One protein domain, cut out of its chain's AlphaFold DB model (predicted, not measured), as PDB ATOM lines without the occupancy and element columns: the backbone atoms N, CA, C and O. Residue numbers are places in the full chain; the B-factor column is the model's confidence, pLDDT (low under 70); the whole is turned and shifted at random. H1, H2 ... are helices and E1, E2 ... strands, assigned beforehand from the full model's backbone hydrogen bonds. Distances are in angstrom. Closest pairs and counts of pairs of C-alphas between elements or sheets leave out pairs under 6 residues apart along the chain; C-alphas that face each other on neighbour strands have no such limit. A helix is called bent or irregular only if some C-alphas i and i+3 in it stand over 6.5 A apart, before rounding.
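This is residues 31 to 159 of the 159 residues of an uncharacterized protein of Lentzea sp. FXJ1.1311 (UniProt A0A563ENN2). Helix H4 lies in the middle of a cluster, with H1, H2, H3 and H8 round it, while H5, H6 and H7 make a second group at the other end. H5 leads away from the first residues of H4, and H7 crosses near its far end. The printed part has 129 residues, with eight named helices and one named strand in the order H1, H2, E1, H3, H4, H5, H6, H7, H8; the class is mostly helix. It is compact, with a radius of gyration of the C-alphas of 13.7 A and spans of 37 by 34 by 26 A.

Residues 31 to 32 pair antiparallel with residues 71 to 72 of E1, residues 71 to 73, which pairs with no named strand. H1, residues 33 to 37, touches the hub H4, residues 87 to 97; the closest C-alphas, of Trp 36 and Tyr 92, are 5.6 A apart. H2, residues 47 to 54, touches H3, residues 74 to 84, at a steep tilt of 62 degrees, with the C-alphas of Ala 51 and Ala 80 closest at 5.1 A. H3 and H4 form a helical hairpin, closest at C-alphas 81 and 90, 5.7 A. With H8, residues 148 to 157, they make a bundle, three helices packed together; H8 touches H3 at a shallow tilt of 26 degrees, closest at C-alphas 151 and 82, 5.8 A. H5, residues 104 to 113, touches H4, closest at C-alphas 104 and 87, 5.9 A. H7, residues 126 to 139, touches H5 about perpendicular at 79 degrees, closest at C-alphas 135 and 112, 6.4 A. H6, residues 119 to 122, only just touches H5, with 3 pairs of C-alphas within 8 A, closest at C-alphas 119 and 106, 5.8 A. In H1 to H5 and H8 every O i to N i+4 pair is within hydrogen-bond range, in H7 7 of 10; H6 is too short for one.

H1 begins at C-alpha 33 (-43.109, -10.750, 28.539). H3 is 15.0 A long, H4 15.2 A and H7 19.8 A; H7 is irregular, with C-alphas 134 and 137 7.2 A apart. H8 ends at C-alpha 157 (-31.296, -21.753, 40.670).

The C-alphas farthest apart, of Gly 134 and Ala 159, are 40.3 A apart. The printed part has no cut; the link from H2 to E1, residues 55 to 70, is long. No printed residue is under 70 in pLDDT.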
ATOM      1  N   VAL A  31     -42.633 -17.735  29.910       95.50
ATOM      2  CA  VAL A  31     -42.976 -16.511  30.630       95.50
ATOM      3  C   VAL A  31     -43.560 -15.528  29.632       95.50
ATOM      4  O   VAL A  31     -42.935 -15.237  28.612       95.50
ATOM      5  N   ARG A  32     -44.739 -14.976  29.926       97.81
ATOM      6  CA  ARG A  32     -45.264 -13.841  29.162       97.81
ATOM      7  C   ARG A  32     -44.408 -12.618  29.443       97.81
ATOM      8  O   ARG A  32     -44.177 -12.281  30.604       97.81
ATOM      9  N   ILE A  33     -43.989 -11.916  28.396       97.69
ATOM     10  CA  ILE A  33     -43.109 -10.750  28.539       97.69
ATOM     11  C   ILE A  33     -43.727  -9.695  29.471       97.69
ATOM     12  O   ILE A  33     -43.039  -9.174  30.341       97.69
ATOM     13  N   GLY A  34     -45.042  -9.468  29.412       97.44
ATOM     14  CA  GLY A  34     -45.731  -8.537  30.311       97.44
ATOM     15  C   GLY A  34     -45.653  -8.908  31.801       97.44
ATOM     16  O   GLY A  34     -45.633  -8.016  32.651       97.44
ATOM     17  N   ASP A  35     -45.564 -10.201  32.138       97.44
ATOM     18  CA  ASP A  35     -45.402 -10.660  33.526       97.44
ATOM     19  C   ASP A  35     -43.982 -10.418  34.051       97.44
ATOM     20  O   ASP A  35     -43.796 -10.200  35.247       97.44
ATOM     21  N   TRP A  36     -42.991 -10.396  33.159       96.12
ATOM     22  CA  TRP A  36     -41.629  -9.948  33.442       96.12
ATOM     23  C   TRP A  36     -41.567  -8.414  33.543       96.12
ATOM     24  O   TRP A  36     -41.120  -7.868  34.553       96.12
ATOM     25  N   GLU A  37     -42.090  -7.692  32.551       96.88
ATOM     26  CA  GLU A  37     -42.019  -6.226  32.454       96.88
ATOM     27  C   GLU A  37     -42.807  -5.475  33.533       96.88
ATOM     28  O   GLU A  37     -42.598  -4.277  33.747       96.88
ATOM     29  N   ARG A  38     -43.725  -6.132  34.248       97.25
ATOM     30  CA  ARG A  38     -44.445  -5.495  35.366       97.25
ATOM     31  C   ARG A  38     -43.514  -5.030  36.495       97.25
ATOM     32  O   ARG A  38     -43.897  -4.150  37.262       97.25
ATOM     33  N   TYR A  39     -42.317  -5.608  36.589       98.19
ATOM     34  CA  TYR A  39     -41.287  -5.240  37.563       98.19
ATOM     35  C   TYR A  39     -40.378  -4.096  37.081       98.19
ATOM     36  O   TYR A  39     -39.561  -3.590  37.849       98.19
ATOM     37  N   TYR A  40     -40.506  -3.665  35.822       96.81
ATOM     38  CA  TYR A  40     -39.618  -2.672  35.226       96.81
ATOM     39  C   TYR A  40     -39.885  -1.247  35.741       96.81
ATOM     40  O   TYR A  40     -41.014  -0.752  35.701       96.81
ATOM     41  N   LEU A  41     -38.810  -0.578  36.179       95.69
ATOM     42  CA  LEU A  41     -38.797   0.825  36.619       95.69
ATOM     43  C   LEU A  41     -37.831   1.723  35.829       95.69
ATOM     44  O   LEU A  41     -37.784   2.913  36.102       95.69
ATOM     45  N   GLY A  42     -37.021   1.191  34.908       94.81
ATOM     46  CA  GLY A  42     -36.056   2.000  34.144       94.81
ATOM     47  C   GLY A  42     -34.834   2.509  34.913       94.81
ATOM     48  O   GLY A  42     -34.198   3.463  34.484       94.81
ATOM     49  N   LEU A  43     -34.482   1.873  36.035       96.62
ATOM     50  CA  LEU A  43     -33.319   2.230  36.868       96.62
ATOM     51  C   LEU A  43     -32.124   1.273  36.690       96.62
ATOM     52  O   LEU A  43     -31.268   1.170  37.568       96.62
ATOM     53  N   ASP A  44     -32.078   0.540  35.582       96.50
ATOM     54  CA  ASP A  44     -31.093  -0.509  35.276       96.50
ATOM     55  C   ASP A  44     -30.051  -0.083  34.223       96.50
ATOM     56  O   ASP A  44     -29.300  -0.901  33.690       96.50
ATOM     57  N   GLY A  45     -30.018   1.209  33.878       95.38
ATOM     58  CA  GLY A  45     -29.108   1.740  32.863       95.38
ATOM     59  C   GLY A  45     -29.343   1.141  31.470       95.38
ATOM     60  O   GLY A  45     -28.388   0.963  30.709       95.38
ATOM     61  N   GLY A  46     -30.586   0.766  31.150       96.19
ATOM     62  CA  GLY A  46     -30.972   0.197  29.858       96.19
ATOM     63  C   GLY A  46     -30.672  -1.297  29.718       96.19
ATOM     64  O   GLY A  46     -30.612  -1.805  28.596       96.19
ATOM     65  N   ALA A  47     -30.413  -1.997  30.826       97.88
ATOM     66  CA  ALA A  47     -30.182  -3.441  30.823       97.88
ATOM     67  C   ALA A  47     -31.364  -4.206  30.224       97.88
ATOM     68  O   ALA A  47     -31.150  -5.066  29.371       97.88
ATOM     69  N   HIS A  48     -32.588  -3.819  30.581       97.75
ATOM     70  CA  HIS A  48     -33.804  -4.417  30.053       97.75
ATOM     71  C   HIS A  48     -33.900  -4.331  28.527       97.75
ATOM     72  O   HIS A  48     -34.091  -5.337  27.847       97.75
ATOM     73  N   GLN A  49     -33.656  -3.152  27.949       97.38
ATOM     74  CA  GLN A  49     -33.683  -2.978  26.495       97.38
ATOM     75  C   GLN A  49     -32.565  -3.763  25.798       97.38
ATOM     76  O   GLN A  49     -32.779  -4.315  24.717       97.38
ATOM     77  N   ARG A  50     -31.372  -3.857  26.407       97.88
ATOM     78  CA  ARG A  50     -30.291  -4.705  25.879       97.88
ATOM     79  C   ARG A  50     -30.688  -6.179  25.873       97.88
ATOM     80  O   ARG A  50     -30.456  -6.835  24.860       97.88
ATOM     81  N   ALA A  51     -31.328  -6.662  26.938       98.06
ATOM     82  CA  ALA A  51     -31.843  -8.024  27.009       98.06
ATOM     83  C   ALA A  51     -32.928  -8.280  25.957       98.06
ATOM     84  O   ALA A  51     -32.822  -9.233  25.188       98.06
ATOM     85  N   MET A  52     -33.913  -7.386  25.830       97.62
ATOM     86  CA  MET A  52     -34.934  -7.490  24.782       97.62
ATOM     87  C   MET A  52     -34.319  -7.530  23.381       97.62
ATOM     88  O   MET A  52     -34.698  -8.364  22.559       97.62
ATOM     89  N   LYS A  53     -33.326  -6.675  23.108       97.50
ATOM     90  CA  LYS A  53     -32.611  -6.669  21.827       97.50
ATOM     91  C   LYS A  53     -31.871  -7.985  21.573       97.50
ATOM     92  O   LYS A  53     -31.929  -8.486  20.453       97.50
ATOM     93  N   ALA A  54     -31.198  -8.539  22.582       97.62
ATOM     94  CA  ALA A  54     -30.486  -9.812  22.469       97.62
ATOM     95  C   ALA A  54     -31.434 -10.991  22.185       97.62
ATOM     96  O   ALA A  54     -31.089 -11.882  21.414       97.62
ATOM     97  N   LEU A  55     -32.650 -10.952  22.737       96.38
ATOM     98  CA  LEU A  55     -33.689 -11.972  22.552       96.38
ATOM     99  C   LEU A  55     -34.569 -11.759  21.306       96.38
ATOM    100  O   LEU A  55     -35.516 -12.513  21.070       96.38
ATOM    101  N   GLY A  56     -34.310 -10.719  20.505       96.62
ATOM    102  CA  GLY A  56     -35.142 -10.395  19.341       96.62
ATOM    103  C   GLY A  56     -36.581 -10.013  19.717       96.62
ATOM    104  O   GLY A  56     -37.533 -10.359  19.011       96.62
ATOM    105  N   ILE A  57     -36.761  -9.337  20.852       97.06
ATOM    106  CA  ILE A  57     -38.039  -8.783  21.303       97.06
ATOM    107  C   ILE A  57     -38.135  -7.336  20.809       97.06
ATOM    108  O   ILE A  57     -37.346  -6.466  21.196       97.06
ATOM    109  N   ALA A  58     -39.100  -7.079  19.926       96.62
ATOM    110  CA  ALA A  58     -39.354  -5.746  19.394       96.62
ATOM    111  C   ALA A  58     -39.916  -4.817  20.484       96.62
ATOM    112  O   ALA A  58     -40.798  -5.219  21.238       96.62
ATOM    113  N   HIS A  59     -39.394  -3.591  20.554       95.56
ATOM    114  CA  HIS A  59     -39.797  -2.539  21.495       95.56
ATOM    115  C   HIS A  59     -39.662  -1.169  20.811       95.56
ATOM    116  O   HIS A  59     -38.668  -0.455  20.965       95.56
ATOM    117  N   ARG A  60     -40.620  -0.822  19.948       91.12
ATOM    118  CA  ARG A  60     -40.522   0.361  19.068       91.12
ATOM    119  C   ARG A  60     -40.614   1.686  19.818       91.12
ATOM    120  O   ARG A  60     -40.114   2.688  19.316       91.12
ATOM    121  N   ASP A  61     -41.220   1.694  21.003       88.00
ATOM    122  CA  ASP A  61     -41.253   2.862  21.889       88.00
ATOM    123  C   ASP A  61     -39.920   3.095  22.632       88.00
ATOM    124  O   ASP A  61     -39.751   4.113  23.303       88.00
ATOM    125  N   GLY A  62     -38.963   2.171  22.488       88.31
ATOM    126  CA  GLY A  62     -37.656   2.215  23.134       88.31
ATOM    127  C   GLY A  62     -37.662   1.789  24.603       88.31
ATOM    128  O   GLY A  62     -36.613   1.855  25.241       88.31
ATOM    129  N   VAL A  63     -38.801   1.359  25.152       88.56
ATOM    130  CA  VAL A  63     -38.964   1.080  26.582       88.56
ATOM    131  C   VAL A  63     -39.534  -0.309  26.827       88.56
ATOM    132  O   VAL A  63     -38.921  -1.049  27.594       88.56
ATOM    133  N   ARG A  64     -40.664  -0.660  26.205       93.56
ATOM    134  CA  ARG A  64     -41.403  -1.899  26.476       93.56
ATOM    135  C   ARG A  64     -41.613  -2.737  25.227       93.56
ATOM    136  O   ARG A  64     -41.627  -2.225  24.111       93.56
ATOM    137  N   ALA A  65     -41.813  -4.032  25.425       96.44
ATOM    138  CA  ALA A  65     -42.114  -4.958  24.353       96.44
ATOM    139  C   ALA A  65     -43.414  -4.584  23.625       96.44
ATOM    140  O   ALA A  65     -44.454  -4.335  24.235       96.44
ATOM    141  N   ASP A  66     -43.368  -4.629  22.295       97.00
ATOM    142  CA  ASP A  66     -44.528  -4.378  21.436       97.00
ATOM    143  C   ASP A  66     -45.611  -5.462  21.600       97.00
ATOM    144  O   ASP A  66     -46.798  -5.211  21.391       97.00
ATOM    145  N   GLU A  67     -45.194  -6.677  21.970       96.56
ATOM    146  CA  GLU A  67     -46.046  -7.851  22.147       96.56
ATOM    147  C   GLU A  67     -45.933  -8.391  23.584       96.56
ATOM    148  O   GLU A  67     -45.299  -9.420  23.816       96.56
ATOM    149  N   PRO A  68     -46.575  -7.757  24.583       96.56
ATOM    150  CA  PRO A  68     -46.458  -8.171  25.987       96.56
ATOM    151  C   PRO A  68     -47.060  -9.562  26.266       96.56
ATOM    152  O   PRO A  68     -46.798 -10.164  27.305       96.56
ATOM    153  N   ASN A  69     -47.879 -10.087  25.349       97.56
ATOM    154  CA  ASN A  69     -48.449 -11.433  25.443       97.56
ATOM    155  C   ASN A  69     -47.558 -12.517  24.837       97.56
ATOM    156  O   ASN A  69     -47.856 -13.692  25.039       97.56
ATOM    157  N   ARG A  70     -46.506 -12.146  24.093       96.94
ATOM    158  CA  ARG A  70     -45.543 -13.110  23.568       96.94
ATOM    159  C   ARG A  70     -44.861 -13.810  24.738       96.94
ATOM    160  O   ARG A  70     -44.562 -13.202  25.767       96.94
ATOM    161  N   GLU A  71     -44.644 -15.099  24.556       97.31
ATOM    162  CA  GLU A  71     -43.968 -15.947  25.520       97.31
ATOM    163  C   GLU A  71     -42.492 -16.121  25.151       97.31
ATOM    164  O   GLU A  71     -42.132 -16.156  23.970       97.31
ATOM    165  N   VAL A  72     -41.644 -16.211  26.173       96.19
ATOM    166  CA  VAL A  72     -40.215 -16.540  26.068       96.19
ATOM    167  C   VAL A  72     -39.867 -17.640  27.058       96.19
ATOM    168  O   VAL A  72     -40.533 -17.776  28.086       96.19
ATOM    169  N   ASP A  73     -38.821 -18.409  26.779       96.06
ATOM    170  CA  ASP A  73     -38.375 -19.442  27.704       96.06
ATOM    171  C   ASP A  73     -37.840 -18.813  28.990       96.06
ATOM    172  O   ASP A  73     -37.153 -17.787  28.985       96.06
ATOM    173  N   ILE A  74     -38.095 -19.460  30.126       95.06
ATOM    174  CA  ILE A  74     -37.559 -19.007  31.414       95.06
ATOM    175  C   ILE A  74     -36.022 -18.934  31.413       95.06
ATOM    176  O   ILE A  74     -35.445 -18.082  32.089       95.06
ATOM    177  N   ALA A  75     -35.356 -19.771  30.610       94.06
ATOM    178  CA  ALA A  75     -33.909 -19.740  30.416       94.06
ATOM    179  C   ALA A  75     -33.432 -18.415  29.799       94.06
ATOM    180  O   ALA A  75     -32.360 -17.922  30.149       94.06
ATOM    181  N   ASP A  76     -34.232 -17.796  28.932       96.75
ATOM    182  CA  ASP A  76     -33.911 -16.493  28.355       96.75
ATOM    183  C   ASP A  76     -34.105 -15.360  29.371       96.75
ATOM    184  O   ASP A  76     -33.310 -14.419  29.408       96.75
ATOM    185  N   VAL A  77     -35.076 -15.491  30.281       97.56
ATOM    186  CA  VAL A  77     -35.221 -14.578  31.429       97.56
ATOM    187  C   VAL A  77     -34.020 -14.702  32.379       97.56
ATOM    188  O   VAL A  77     -33.522 -13.697  32.884       97.56
ATOM    189  N   VAL A  78     -33.490 -15.913  32.583       96.81
ATOM    190  CA  VAL A  78     -32.241 -16.128  33.338       96.81
ATOM    191  C   VAL A  78     -31.056 -15.443  32.649       96.81
ATOM    192  O   VAL A  78     -30.312 -14.715  33.311       96.81
ATOM    193  N   LYS A  79     -30.892 -15.606  31.327       96.88
ATOM    194  CA  LYS A  79     -29.836 -14.914  30.563       96.88
ATOM    195  C   LYS A  79     -29.959 -13.395  30.664       96.88
ATOM    196  O   LYS A  79     -28.949 -12.727  30.861       96.88
ATOM    197  N   ALA A  80     -31.174 -12.843  30.625       98.25
ATOM    198  CA  ALA A  80     -31.400 -11.408  30.803       98.25
ATOM    199  C   ALA A  80     -30.817 -10.882  32.131       98.25
ATOM    200  O   ALA A  80     -30.217  -9.804  32.169       98.25
ATOM    201  N   VAL A  81     -30.912 -11.665  33.210       98.12
ATOM    202  CA  VAL A  81     -30.275 -11.329  34.492       98.12
ATOM    203  C   VAL A  81     -28.758 -11.466  34.414       98.12
ATOM    204  O   VAL A  81     -28.042 -10.529  34.764       98.12
ATOM    205  N   VAL A  82     -28.264 -12.630  33.988       97.12
ATOM    206  CA  VAL A  82     -26.843 -12.994  34.101       97.12
ATOM    207  C   VAL A  82     -25.966 -12.209  33.125       97.12
ATOM    208  O   VAL A  82     -24.886 -11.758  33.501       97.12
ATOM    209  N   GLU A  83     -26.423 -12.022  31.889       97.44
ATOM    210  CA  GLU A  83     -25.631 -11.418  30.812       97.44
ATOM    211  C   GLU A  83     -25.840  -9.905  30.695       97.44
ATOM    212  O   GLU A  83     -24.944  -9.183  30.250       97.44
ATOM    213  N   HIS A  84     -27.014  -9.402  31.082       97.62
ATOM    214  CA  HIS A  84     -27.371  -7.998  30.865       97.62
ATOM    215  C   HIS A  84     -27.627  -7.207  32.145       97.62
ATOM    216  O   HIS A  84     -27.557  -5.976  32.097       97.62
ATOM    217  N   GLY A  85     -27.857  -7.883  33.275       97.56
ATOM    218  CA  GLY A  85     -28.167  -7.244  34.551       97.56
ATOM    219  C   GLY A  85     -29.597  -6.708  34.630       97.56
ATOM    220  O   GLY A  85     -29.831  -5.715  35.313       97.56
ATOM    221  N   ASP A  86     -30.544  -7.320  33.916       98.44
ATOM    222  CA  ASP A  86     -31.938  -6.872  33.887       98.44
ATOM    223  C   ASP A  86     -32.599  -6.958  35.278       98.44
ATOM    224  O   ASP A  86     -32.754  -8.036  35.863       98.44
ATOM    225  N   HIS A  87     -33.015  -5.802  35.804       98.44
ATOM    226  CA  HIS A  87     -33.663  -5.697  37.114       98.44
ATOM    227  C   HIS A  87     -35.057  -6.328  37.144       98.44
ATOM    228  O   HIS A  87     -35.413  -6.977  38.127       98.44
ATOM    229  N   ALA A  88     -35.848  -6.140  36.088       98.38
ATOM    230  CA  ALA A  88     -37.200  -6.673  36.016       98.38
ATOM    231  C   ALA A  88     -37.175  -8.204  35.944       98.38
ATOM    232  O   ALA A  88     -37.961  -8.864  36.622       98.38
ATOM    233  N   ALA A  89     -36.230  -8.770  35.187       98.12
ATOM    234  CA  ALA A  89     -36.030 -10.216  35.107       98.12
ATOM    235  C   ALA A  89     -35.604 -10.778  36.469       98.12
ATOM    236  O   ALA A  89     -36.109 -11.812  36.910       98.12
ATOM    237  N   ALA A  90     -34.723 -10.061  37.173       98.19
ATOM    238  CA  ALA A  90     -34.264 -10.450  38.497       98.19
ATOM    239  C   ALA A  90     -35.402 -10.469  39.527       98.19
ATOM    240  O   ALA A  90     -35.533 -11.446  40.265       98.19
ATOM    241  N   ASP A  91     -36.247  -9.435  39.570       98.44
ATOM    242  CA  ASP A  91     -37.397  -9.398  40.481       98.44
ATOM    243  C   ASP A  91     -38.492 -10.403  40.100       98.44
ATOM    244  O   ASP A  91     -39.085 -11.016  40.992       98.44
ATOM    245  N   TYR A  92     -38.714 -10.639  38.801       97.94
ATOM    246  CA  TYR A  92     -39.607 -11.698  38.336       97.94
ATOM    247  C   TYR A  92     -39.146 -13.073  38.837       97.94
ATOM    248  O   TYR A  92     -39.923 -13.794  39.465       97.94
ATOM    249  N   LEU A  93     -37.874 -13.430  38.620       96.94
ATOM    250  CA  LEU A  93     -37.320 -14.713  39.068       96.94
ATOM    251  C   LEU A  93     -37.272 -14.811  40.594       96.94
ATOM    252  O   LEU A  93     -37.568 -15.870  41.149       96.94
ATOM    253  N   ARG A  94     -36.968 -13.708  41.287       96.31
ATOM    254  CA  ARG A  94     -37.035 -13.627  42.748       96.31
ATOM    255  C   ARG A  94     -38.425 -13.993  43.259       96.31
ATOM    256  O   ARG A  94     -38.529 -14.832  44.150       96.31
ATOM    257  N   ASP A  95     -39.482 -13.387  42.719       95.44
ATOM    258  CA  ASP A  95     -40.852 -13.692  43.146       95.44
ATOM    259  C   ASP A  95     -41.281 -15.106  42.740       95.44
ATOM    260  O   ASP A  95     -41.855 -15.838  43.552       95.44
ATOM    261  N   ARG A  96     -40.966 -15.519  41.508       93.94
ATOM    262  CA  ARG A  96     -41.350 -16.824  40.965       93.94
ATOM    263  C   ARG A  96     -40.723 -17.984  41.736       93.94
ATOM    264  O   ARG A  96     -41.418 -18.953  42.029       93.94
ATOM    265  N   LEU A  97     -39.438 -17.875  42.063       92.62
ATOM    266  CA  LEU A  97     -38.645 -18.927  42.711       92.62
ATOM    267  C   LEU A  97     -38.499 -18.718  44.224       92.62
ATOM    268  O   LEU A  97     -37.842 -19.512  44.890       92.62
ATOM    269  N   LYS A  98     -39.094 -17.647  44.769       93.44
ATOM    270  CA  LYS A  98     -39.000 -17.262  46.186       93.44
ATOM    271  C   LYS A  98     -37.549 -17.123  46.661       93.44
ATOM    272  O   LYS A  98     -37.200 -17.557  47.755       93.44
ATOM    273  N   LEU A  99     -36.707 -16.499  45.831       93.62
ATOM    274  CA  LEU A  99     -35.301 -16.266  46.161       93.62
ATOM    275  C   LEU A  99     -35.180 -15.243  47.293       93.62
ATOM    276  O   LEU A  99     -35.793 -14.173  47.254       93.62
ATOM    277  N   ASP A 100     -34.322 -15.541  48.267       94.50
ATOM    278  CA  ASP A 100     -33.938 -14.589  49.311       94.50
ATOM    279  C   ASP A 100     -32.847 -13.643  48.792       94.50
ATOM    280  O   ASP A 100     -31.659 -13.756  49.102       94.50
ATOM    281  N   THR A 101     -33.248 -12.745  47.893       95.25
ATOM    282  CA  THR A 101     -32.373 -11.739  47.286       95.25
ATOM    283  C   THR A 101     -32.947 -10.331  47.443       95.25
ATOM    284  O   THR A 101     -34.164 -10.160  47.606       95.25
ATOM    285  N   PRO A 102     -32.096  -9.286  47.389       96.25
ATOM    286  CA  PRO A 102     -32.569  -7.909  47.322       96.25
ATOM    287  C   PRO A 102     -33.507  -7.694  46.127       96.25
ATOM    288  O   PRO A 102     -33.203  -8.132  45.020       96.25
ATOM    289  N   SER A 103     -34.612  -6.981  46.349       97.38
ATOM    290  CA  SER A 103     -35.518  -6.561  45.276       97.38
ATOM    291  C   SER A 103     -35.072  -5.229  44.673       97.38
ATOM    292  O   SER A 103     -34.884  -4.243  45.398       97.38
ATOM    293  N   MET A 104     -34.932  -5.182  43.349       97.94
ATOM    294  CA  MET A 104     -34.580  -3.954  42.635       97.94
ATOM    295  C   MET A 104     -35.797  -3.039  42.477       97.94
ATOM    296  O   MET A 104     -35.652  -1.820  42.586       97.94
ATOM    297  N   LEU A 105     -36.995  -3.612  42.356       98.12
ATOM    298  CA  LEU A 105     -38.277  -2.923  42.432       98.12
ATOM    299  C   LEU A 105     -38.418  -2.202  43.776       98.12
ATOM    300  O   LEU A 105     -38.641  -0.995  43.779       98.12
ATOM    301  N   ARG A 106     -38.198  -2.885  44.915       97.75
ATOM    302  CA  ARG A 106     -38.205  -2.242  46.249       97.75
ATOM    303  C   ARG A 106     -37.257  -1.053  46.293       97.75
ATOM    304  O   ARG A 106     -37.644   0.041  46.692       97.75
ATOM    305  N   LYS A 107     -36.006  -1.269  45.876       97.75
ATOM    306  CA  LYS A 107     -34.967  -0.235  45.889       97.75
ATOM    307  C   LYS A 107     -35.359   0.972  45.030       97.75
ATOM    308  O   LYS A 107     -35.135   2.108  45.441       97.75
ATOM    309  N   GLY A 108     -35.947   0.732  43.860       97.75
ATOM    310  CA  GLY A 108     -36.435   1.780  42.971       97.75
ATOM    311  C   GLY A 108     -37.634   2.537  43.537       97.75
ATOM    312  O   GLY A 108     -37.638   3.764  43.504       97.75
ATOM    313  N   LEU A 109     -38.613   1.842  44.121       98.12
ATOM    314  CA  LEU A 109     -39.768   2.476  44.764       98.12
ATOM    315  C   LEU A 109     -39.346   3.343  45.952       98.12
ATOM    316  O   LEU A 109     -39.783   4.491  46.035       98.12
ATOM    317  N   LYS A 110     -38.424   2.854  46.790       97.88
ATOM    318  CA  LYS A 110     -37.835   3.650  47.873       97.88
ATOM    319  C   LYS A 110     -37.144   4.901  47.345       97.88
ATOM    320  O   LYS A 110     -37.326   5.972  47.900       97.88
ATOM    321  N   LEU A 111     -36.379   4.797  46.257       97.38
ATOM    322  CA  LEU A 111     -35.742   5.971  45.654       97.38
ATOM    323  C   LEU A 111     -36.774   6.994  45.153       97.38
ATOM    324  O   LEU A 111     -36.613   8.188  45.382       97.38
ATOM    325  N   ILE A 112     -37.790   6.529  44.421       97.56
ATOM    326  CA  ILE A 112     -38.718   7.404  43.694       97.56
ATOM    327  C   ILE A 112     -39.747   8.043  44.633       97.56
ATOM    328  O   ILE A 112     -40.140   9.191  44.418       97.56
ATOM    329  N   LEU A 113     -40.209   7.296  45.637       97.44
ATOM    330  CA  LEU A 113     -41.318   7.685  46.509       97.44
ATOM    331  C   LEU A 113     -40.912   7.938  47.963       97.44
ATOM    332  O   LEU A 113     -41.758   8.414  48.712       97.44
ATOM    333  N   ASP A 114     -39.665   7.642  48.340       97.31
ATOM    334  CA  ASP A 114     -39.169   7.692  49.726       97.31
ATOM    335  C   ASP A 114     -39.978   6.804  50.693       97.31
ATOM    336  O   ASP A 114     -40.169   7.110  51.866       97.31
ATOM    337  N   GLU A 115     -40.483   5.676  50.181       95.62
ATOM    338  CA  GLU A 115     -41.344   4.738  50.905       95.62
ATOM    339  C   GLU A 115     -40.903   3.282  50.663       95.62
ATOM    340  O   GLU A 115     -40.595   2.885  49.537       95.62
ATOM    341  N   ASP A 116     -40.896   2.471  51.724       95.50
ATOM    342  CA  ASP A 116     -40.594   1.033  51.686       95.50
ATOM    343  C   ASP A 116     -41.872   0.174  51.652       95.50
ATOM    344  O   ASP A 116     -42.956   0.625  52.015       95.50
ATOM    345  N   GLY A 117     -41.739  -1.102  51.268       95.31
ATOM    346  CA  GLY A 117     -42.824  -2.091  51.370       95.31
ATOM    347  C   GLY A 117     -43.958  -1.894  50.361       95.31
ATOM    348  O   GLY A 117     -45.081  -2.346  50.582       95.31
ATOM    349  N   LEU A 118     -43.681  -1.198  49.259       97.38
ATOM    350  CA  LEU A 118     -44.662  -0.848  48.239       97.38
ATOM    351  C   LEU A 118     -44.762  -1.864  47.097       97.38
ATOM    352  O   LEU A 118     -45.652  -1.722  46.265       97.38
ATOM    353  N   GLU A 119     -43.892  -2.870  47.022       96.25
ATOM    354  CA  GLU A 119     -43.753  -3.728  45.835       96.25
ATOM    355  C   GLU A 119     -45.049  -4.458  45.477       96.25
ATOM    356  O   GLU A 119     -45.542  -4.333  44.358       96.25
ATOM    357  N   GLU A 120     -45.649  -5.174  46.431       96.12
ATOM    358  CA  GLU A 120     -46.879  -5.938  46.183       96.12
ATOM    359  C   GLU A 120     -48.042  -5.034  45.766       96.12
ATOM    360  O   GLU A 120     -48.839  -5.390  44.892       96.12
ATOM    361  N   ARG A 121     -48.120  -3.843  46.368       97.88
ATOM    362  CA  ARG A 121     -49.130  -2.841  46.037       97.88
ATOM    363  C   ARG A 121     -48.869  -2.245  44.659       97.88
ATOM    364  O   ARG A 121     -49.798  -2.152  43.866       97.88
ATOM    365  N   TYR A 122     -47.627  -1.893  44.340       97.94
ATOM    366  CA  TYR A 122     -47.238  -1.329  43.046       97.94
ATOM    367  C   TYR A 122     -47.629  -2.255  41.894       97.94
ATOM    368  O   TYR A 122     -48.140  -1.799  40.874       97.94
ATOM    369  N   LEU A 123     -47.486  -3.569  42.076       97.00
ATOM    370  CA  LEU A 123     -47.863  -4.560  41.070       97.00
ATOM    371  C   LEU A 123     -49.378  -4.653  40.804       97.00
ATOM    372  O   LEU A 123     -49.765  -5.331  39.848       97.00
ATOM    373  N   ARG A 124     -50.228  -4.033  41.636       96.94
ATOM    374  CA  ARG A 124     -51.699  -4.171  41.608       96.94
ATOM    375  C   ARG A 124     -52.468  -2.849  41.611       96.94
ATOM    376  O   ARG A 124     -53.655  -2.865  41.310       96.94
ATOM    377  N   ASP A 125     -51.830  -1.742  41.980       97.81
ATOM    378  CA  ASP A 125     -52.450  -0.428  42.168       97.81
ATOM    379  C   ASP A 125     -52.013   0.535  41.047       97.81
ATOM    380  O   ASP A 125     -50.915   1.102  41.113       97.81
ATOM    381  N   PRO A 126     -52.862   0.769  40.025       96.75
ATOM    382  CA  PRO A 126     -52.558   1.710  38.951       96.75
ATOM    383  C   PRO A 126     -52.313   3.138  39.446       96.75
ATOM    384  O   PRO A 126     -51.530   3.863  38.837       96.75
ATOM    385  N   ALA A 127     -52.928   3.561  40.556       97.94
ATOM    386  CA  ALA A 127     -52.697   4.899  41.097       97.94
ATOM    387  C   ALA A 127     -51.266   5.028  41.641       97.94
ATOM    388  O   ALA A 127     -50.613   6.054  41.442       97.94
ATOM    389  N   LEU A 128     -50.746   3.968  42.268       97.94
ATOM    390  CA  LEU A 128     -49.352   3.923  42.701       97.94
ATOM    391  C   LEU A 128     -48.387   3.887  41.505       97.94
ATOM    392  O   LEU A 128     -47.385   4.599  41.518       97.94
ATOM    393  N   GLN A 129     -48.709   3.135  40.450       97.44
ATOM    394  CA  GLN A 129     -47.922   3.127  39.209       97.44
ATOM    395  C   GLN A 129     -47.870   4.514  38.555       97.44
ATOM    396  O   GLN A 129     -46.794   4.999  38.207       97.44
ATOM    397  N   LEU A 130     -49.008   5.207  38.462       97.81
ATOM    398  CA  LEU A 130     -49.074   6.577  37.947       97.81
ATOM    399  C   LEU A 130     -48.295   7.562  38.825       97.81
ATOM    400  O   LEU A 130     -47.619   8.446  38.299       97.81
ATOM    401  N   ARG A 131     -48.324   7.399  40.155       97.75
ATOM    402  CA  ARG A 131     -47.512   8.207  41.077       97.75
ATOM    403  C   ARG A 131     -46.016   8.015  40.820       97.75
ATOM    404  O   ARG A 131     -45.280   9.003  40.819       97.75
ATOM    405  N   VAL A 132     -45.569   6.782  40.581       97.12
ATOM    406  CA  VAL A 132     -44.179   6.484  40.197       97.12
ATOM    407  C   VAL A 132     -43.835   7.172  38.878       97.12
ATOM    408  O   VAL A 132     -42.868   7.928  38.837       97.12
ATOM    409  N   ILE A 133     -44.660   6.999  37.838       95.06
ATOM    410  CA  ILE A 133     -44.463   7.632  36.523       95.06
ATOM    411  C   ILE A 133     -44.373   9.160  36.652       95.06
ATOM    412  O   ILE A 133     -43.466   9.770  36.092       95.06
ATOM    413  N   GLY A 134     -45.252   9.782  37.442       97.06
ATOM    414  CA  GLY A 134     -45.249  11.229  37.665       97.06
ATOM    415  C   GLY A 134     -43.997  11.754  38.381       97.06
ATOM    416  O   GLY A 134     -43.622  12.908  38.185       97.06
ATOM    417  N   ASN A 135     -43.324  10.923  39.184       96.75
ATOM    418  CA  ASN A 135     -42.079  11.290  39.870       96.75
ATOM    419  C   ASN A 135     -40.815  10.879  39.097       96.75
ATOM    420  O   ASN A 135     -39.753  11.468  39.315       96.75
ATOM    421  N   PHE A 136     -40.922   9.922  38.171       92.31
ATOM    422  CA  PHE A 136     -39.793   9.338  37.448       92.31
ATOM    423  C   PHE A 136     -38.884  10.338  36.707       92.31
ATOM    424  O   PHE A 136     -37.669  10.140  36.746       92.31
ATOM    425  N   PRO A 137     -39.372  11.448  36.104       94.56
ATOM    426  CA  PRO A 137     -38.501  12.406  35.414       94.56
ATOM    427  C   PRO A 137     -37.336  12.947  36.258       94.56
ATOM    428  O   PRO A 137     -36.291  13.277  35.706       94.56
ATOM    429  N   ARG A 138     -37.477  12.993  37.593       95.25
ATOM    430  CA  ARG A 138     -36.418  13.422  38.528       95.25
ATOM    431  C   ARG A 138     -35.278  12.408  38.674       95.25
ATOM    432  O   ARG A 138     -34.216  12.748  39.188       95.25
ATOM    433  N   PHE A 139     -35.504  11.172  38.241       95.38
ATOM    434  CA  PHE A 139     -34.613  10.032  38.443       95.38
ATOM    435  C   PHE A 139     -34.143   9.394  37.132       95.38
ATOM    436  O   PHE A 139     -33.420   8.408  37.183       95.38
ATOM    437  N   ARG A 140     -34.491   9.962  35.970       89.44
ATOM    438  CA  ARG A 140     -34.155   9.409  34.642       89.44
ATOM    439  C   ARG A 140     -32.656   9.167  34.414       89.44
ATOM    440  O   ARG A 140     -32.285   8.267  33.675       89.44
ATOM    441  N   ASP A 141     -31.811   9.965  35.065       92.06
ATOM    442  CA  ASP A 141     -30.349   9.897  34.953       92.06
ATOM    443  C   ASP A 141     -29.730   9.012  36.058       92.06
ATOM    444  O   ASP A 141     -28.515   8.999  36.267       92.06
ATOM    445  N   ARG A 142     -30.562   8.291  36.825       94.62
ATOM    446  CA  ARG A 142     -30.137   7.369  37.882       94.62
ATOM    447  C   ARG A 142     -30.199   5.933  37.383       94.62
ATOM    448  O   ARG A 142     -31.180   5.501  36.792       94.62
ATOM    449  N   ALA A 143     -29.170   5.171  37.723       95.06
ATOM    450  CA  ALA A 143     -29.130   3.733  37.530       95.06
ATOM    451  C   ALA A 143     -28.453   3.067  38.728       95.06
ATOM    452  O   ALA A 143     -27.606   3.668  39.397       95.06
ATOM    453  N   PHE A 144     -28.816   1.817  38.990       93.06
ATOM    454  CA  PHE A 144     -28.148   0.976  39.975       93.06
ATOM    455  C   PHE A 144     -27.528  -0.230  39.286       93.06
ATOM    456  O   PHE A 144     -28.103  -0.767  38.349       93.06
ATOM    457  N   ALA A 145     -26.384  -0.680  39.792       94.62
ATOM    458  CA  ALA A 145     -25.880  -1.996  39.438       94.62
ATOM    459  C   ALA A 145     -26.739  -3.079  40.103       94.62
ATOM    460  O   ALA A 145     -27.145  -2.934  41.267       94.62
ATOM    461  N   LEU A 146     -26.959  -4.174  39.379       96.94
ATOM    462  CA  LEU A 146     -27.535  -5.385  39.938       96.94
ATOM    463  C   LEU A 146     -26.527  -6.011  40.928       96.94
ATOM    464  O   LEU A 146     -25.370  -6.220  40.556       96.94
ATOM    465  N   PRO A 147     -26.909  -6.303  42.185       97.38
ATOM    466  CA  PRO A 147     -25.987  -6.898  43.149       97.38
ATOM    467  C   PRO A 147     -25.500  -8.285  42.710       97.38
ATOM    468  O   PRO A 147     -26.300  -9.121  42.290       97.38
ATOM    469  N   GLU A 148     -24.214  -8.592  42.916       96.56
ATOM    470  CA  GLU A 148     -23.661  -9.923  42.612       96.56
ATOM    471  C   GLU A 148     -24.392 -11.064  43.331       96.56
ATOM    472  O   GLU A 148     -24.441 -12.185  42.830       96.56
ATOM    473  N   SER A 149     -24.944 -10.803  44.520       95.81
ATOM    474  CA  SER A 149     -25.727 -11.793  45.266       95.81
ATOM    475  C   SER A 149     -26.981 -12.225  44.509       95.81
ATOM    476  O   SER A 149     -27.341 -13.397  44.568       95.81
ATOM    477  N   VAL A 150     -27.604 -11.310  43.760       96.88
ATOM    478  CA  VAL A 150     -28.764 -11.609  42.915       96.88
ATOM    479  C   VAL A 150     -28.344 -12.501  41.752       96.88
ATOM    480  O   VAL A 150     -28.946 -13.552  41.551       96.88
ATOM    481  N   VAL A 151     -27.263 -12.139  41.052       95.94
ATOM    482  CA  VAL A 151     -26.727 -12.936  39.935       95.94
ATOM    483  C   VAL A 151     -26.367 -14.346  40.405       95.94
ATOM    484  O   VAL A 151     -26.828 -15.322  39.827       95.94
ATOM    485  N   LYS A 152     -25.627 -14.472  41.516       95.25
ATOM    486  CA  LYS A 152     -25.241 -15.774  42.091       95.25
ATOM    487  C   LYS A 152     -26.450 -16.623  42.476       95.25
ATOM    488  O   LYS A 152     -26.419 -17.833  42.266       95.25
ATOM    489  N   ALA A 153     -27.490 -16.025  43.054       94.44
ATOM    490  CA  ALA A 153     -28.701 -16.753  43.423       94.44
ATOM    491  C   ALA A 153     -29.452 -17.265  42.187       94.44
ATOM    492  O   ALA A 153     -29.833 -18.431  42.155       94.44
ATOM    493  N   VAL A 154     -29.599 -16.427  41.156       93.38
ATOM    494  CA  VAL A 154     -30.247 -16.814  39.896       93.38
ATOM    495  C   VAL A 154     -29.451 -17.904  39.174       93.38
ATOM    496  O   VAL A 154     -30.031 -18.920  38.808       93.38
ATOM    497  N   SER A 155     -28.127 -17.764  39.052       91.94
ATOM    498  CA  SER A 155     -27.282 -18.780  38.405       91.94
ATOM    499  C   SER A 155     -27.312 -20.132  39.123       91.94
ATOM    500  O   SER A 155     -27.252 -21.169  38.470       91.94
ATOM    501  N   ARG A 156     -27.403 -20.141  40.460       90.25
ATOM    502  CA  ARG A 156     -27.542 -21.380  41.244       90.25
ATOM    503  C   ARG A 156     -28.906 -22.031  41.072       90.25
ATOM    504  O   ARG A 156     -28.984 -23.247  41.119       90.25
ATOM    505  N   ALA A 157     -29.958 -21.233  40.911       84.75
ATOM    506  CA  ALA A 157     -31.296 -21.753  40.670       84.75
ATOM    507  C   ALA A 157     -31.419 -22.387  39.275       84.75
ATOM    508  O   ALA A 157     -32.224 -23.287  39.075       84.75
ATOM    509  N   SER A 158     -30.634 -21.932  38.298       78.62
ATOM    510  CA  SER A 158     -30.647 -22.462  36.928       78.62
ATOM    511  C   SER A 158     -29.675 -23.619  36.666       78.62
ATOM    512  O   SER A 158     -29.608 -24.078  35.528       78.62
ATOM    513  N   ALA A 159     -28.877 -24.019  37.662       70.88
ATOM    514  CA  ALA A 159     -27.877 -25.086  37.559       70.88
ATOM    515  C   ALA A 159     -28.460 -26.436  37.995       70.88
ATOM    516  O   ALA A 159     -28.096 -27.448  37.357       70.88
TER     517      ALA A 159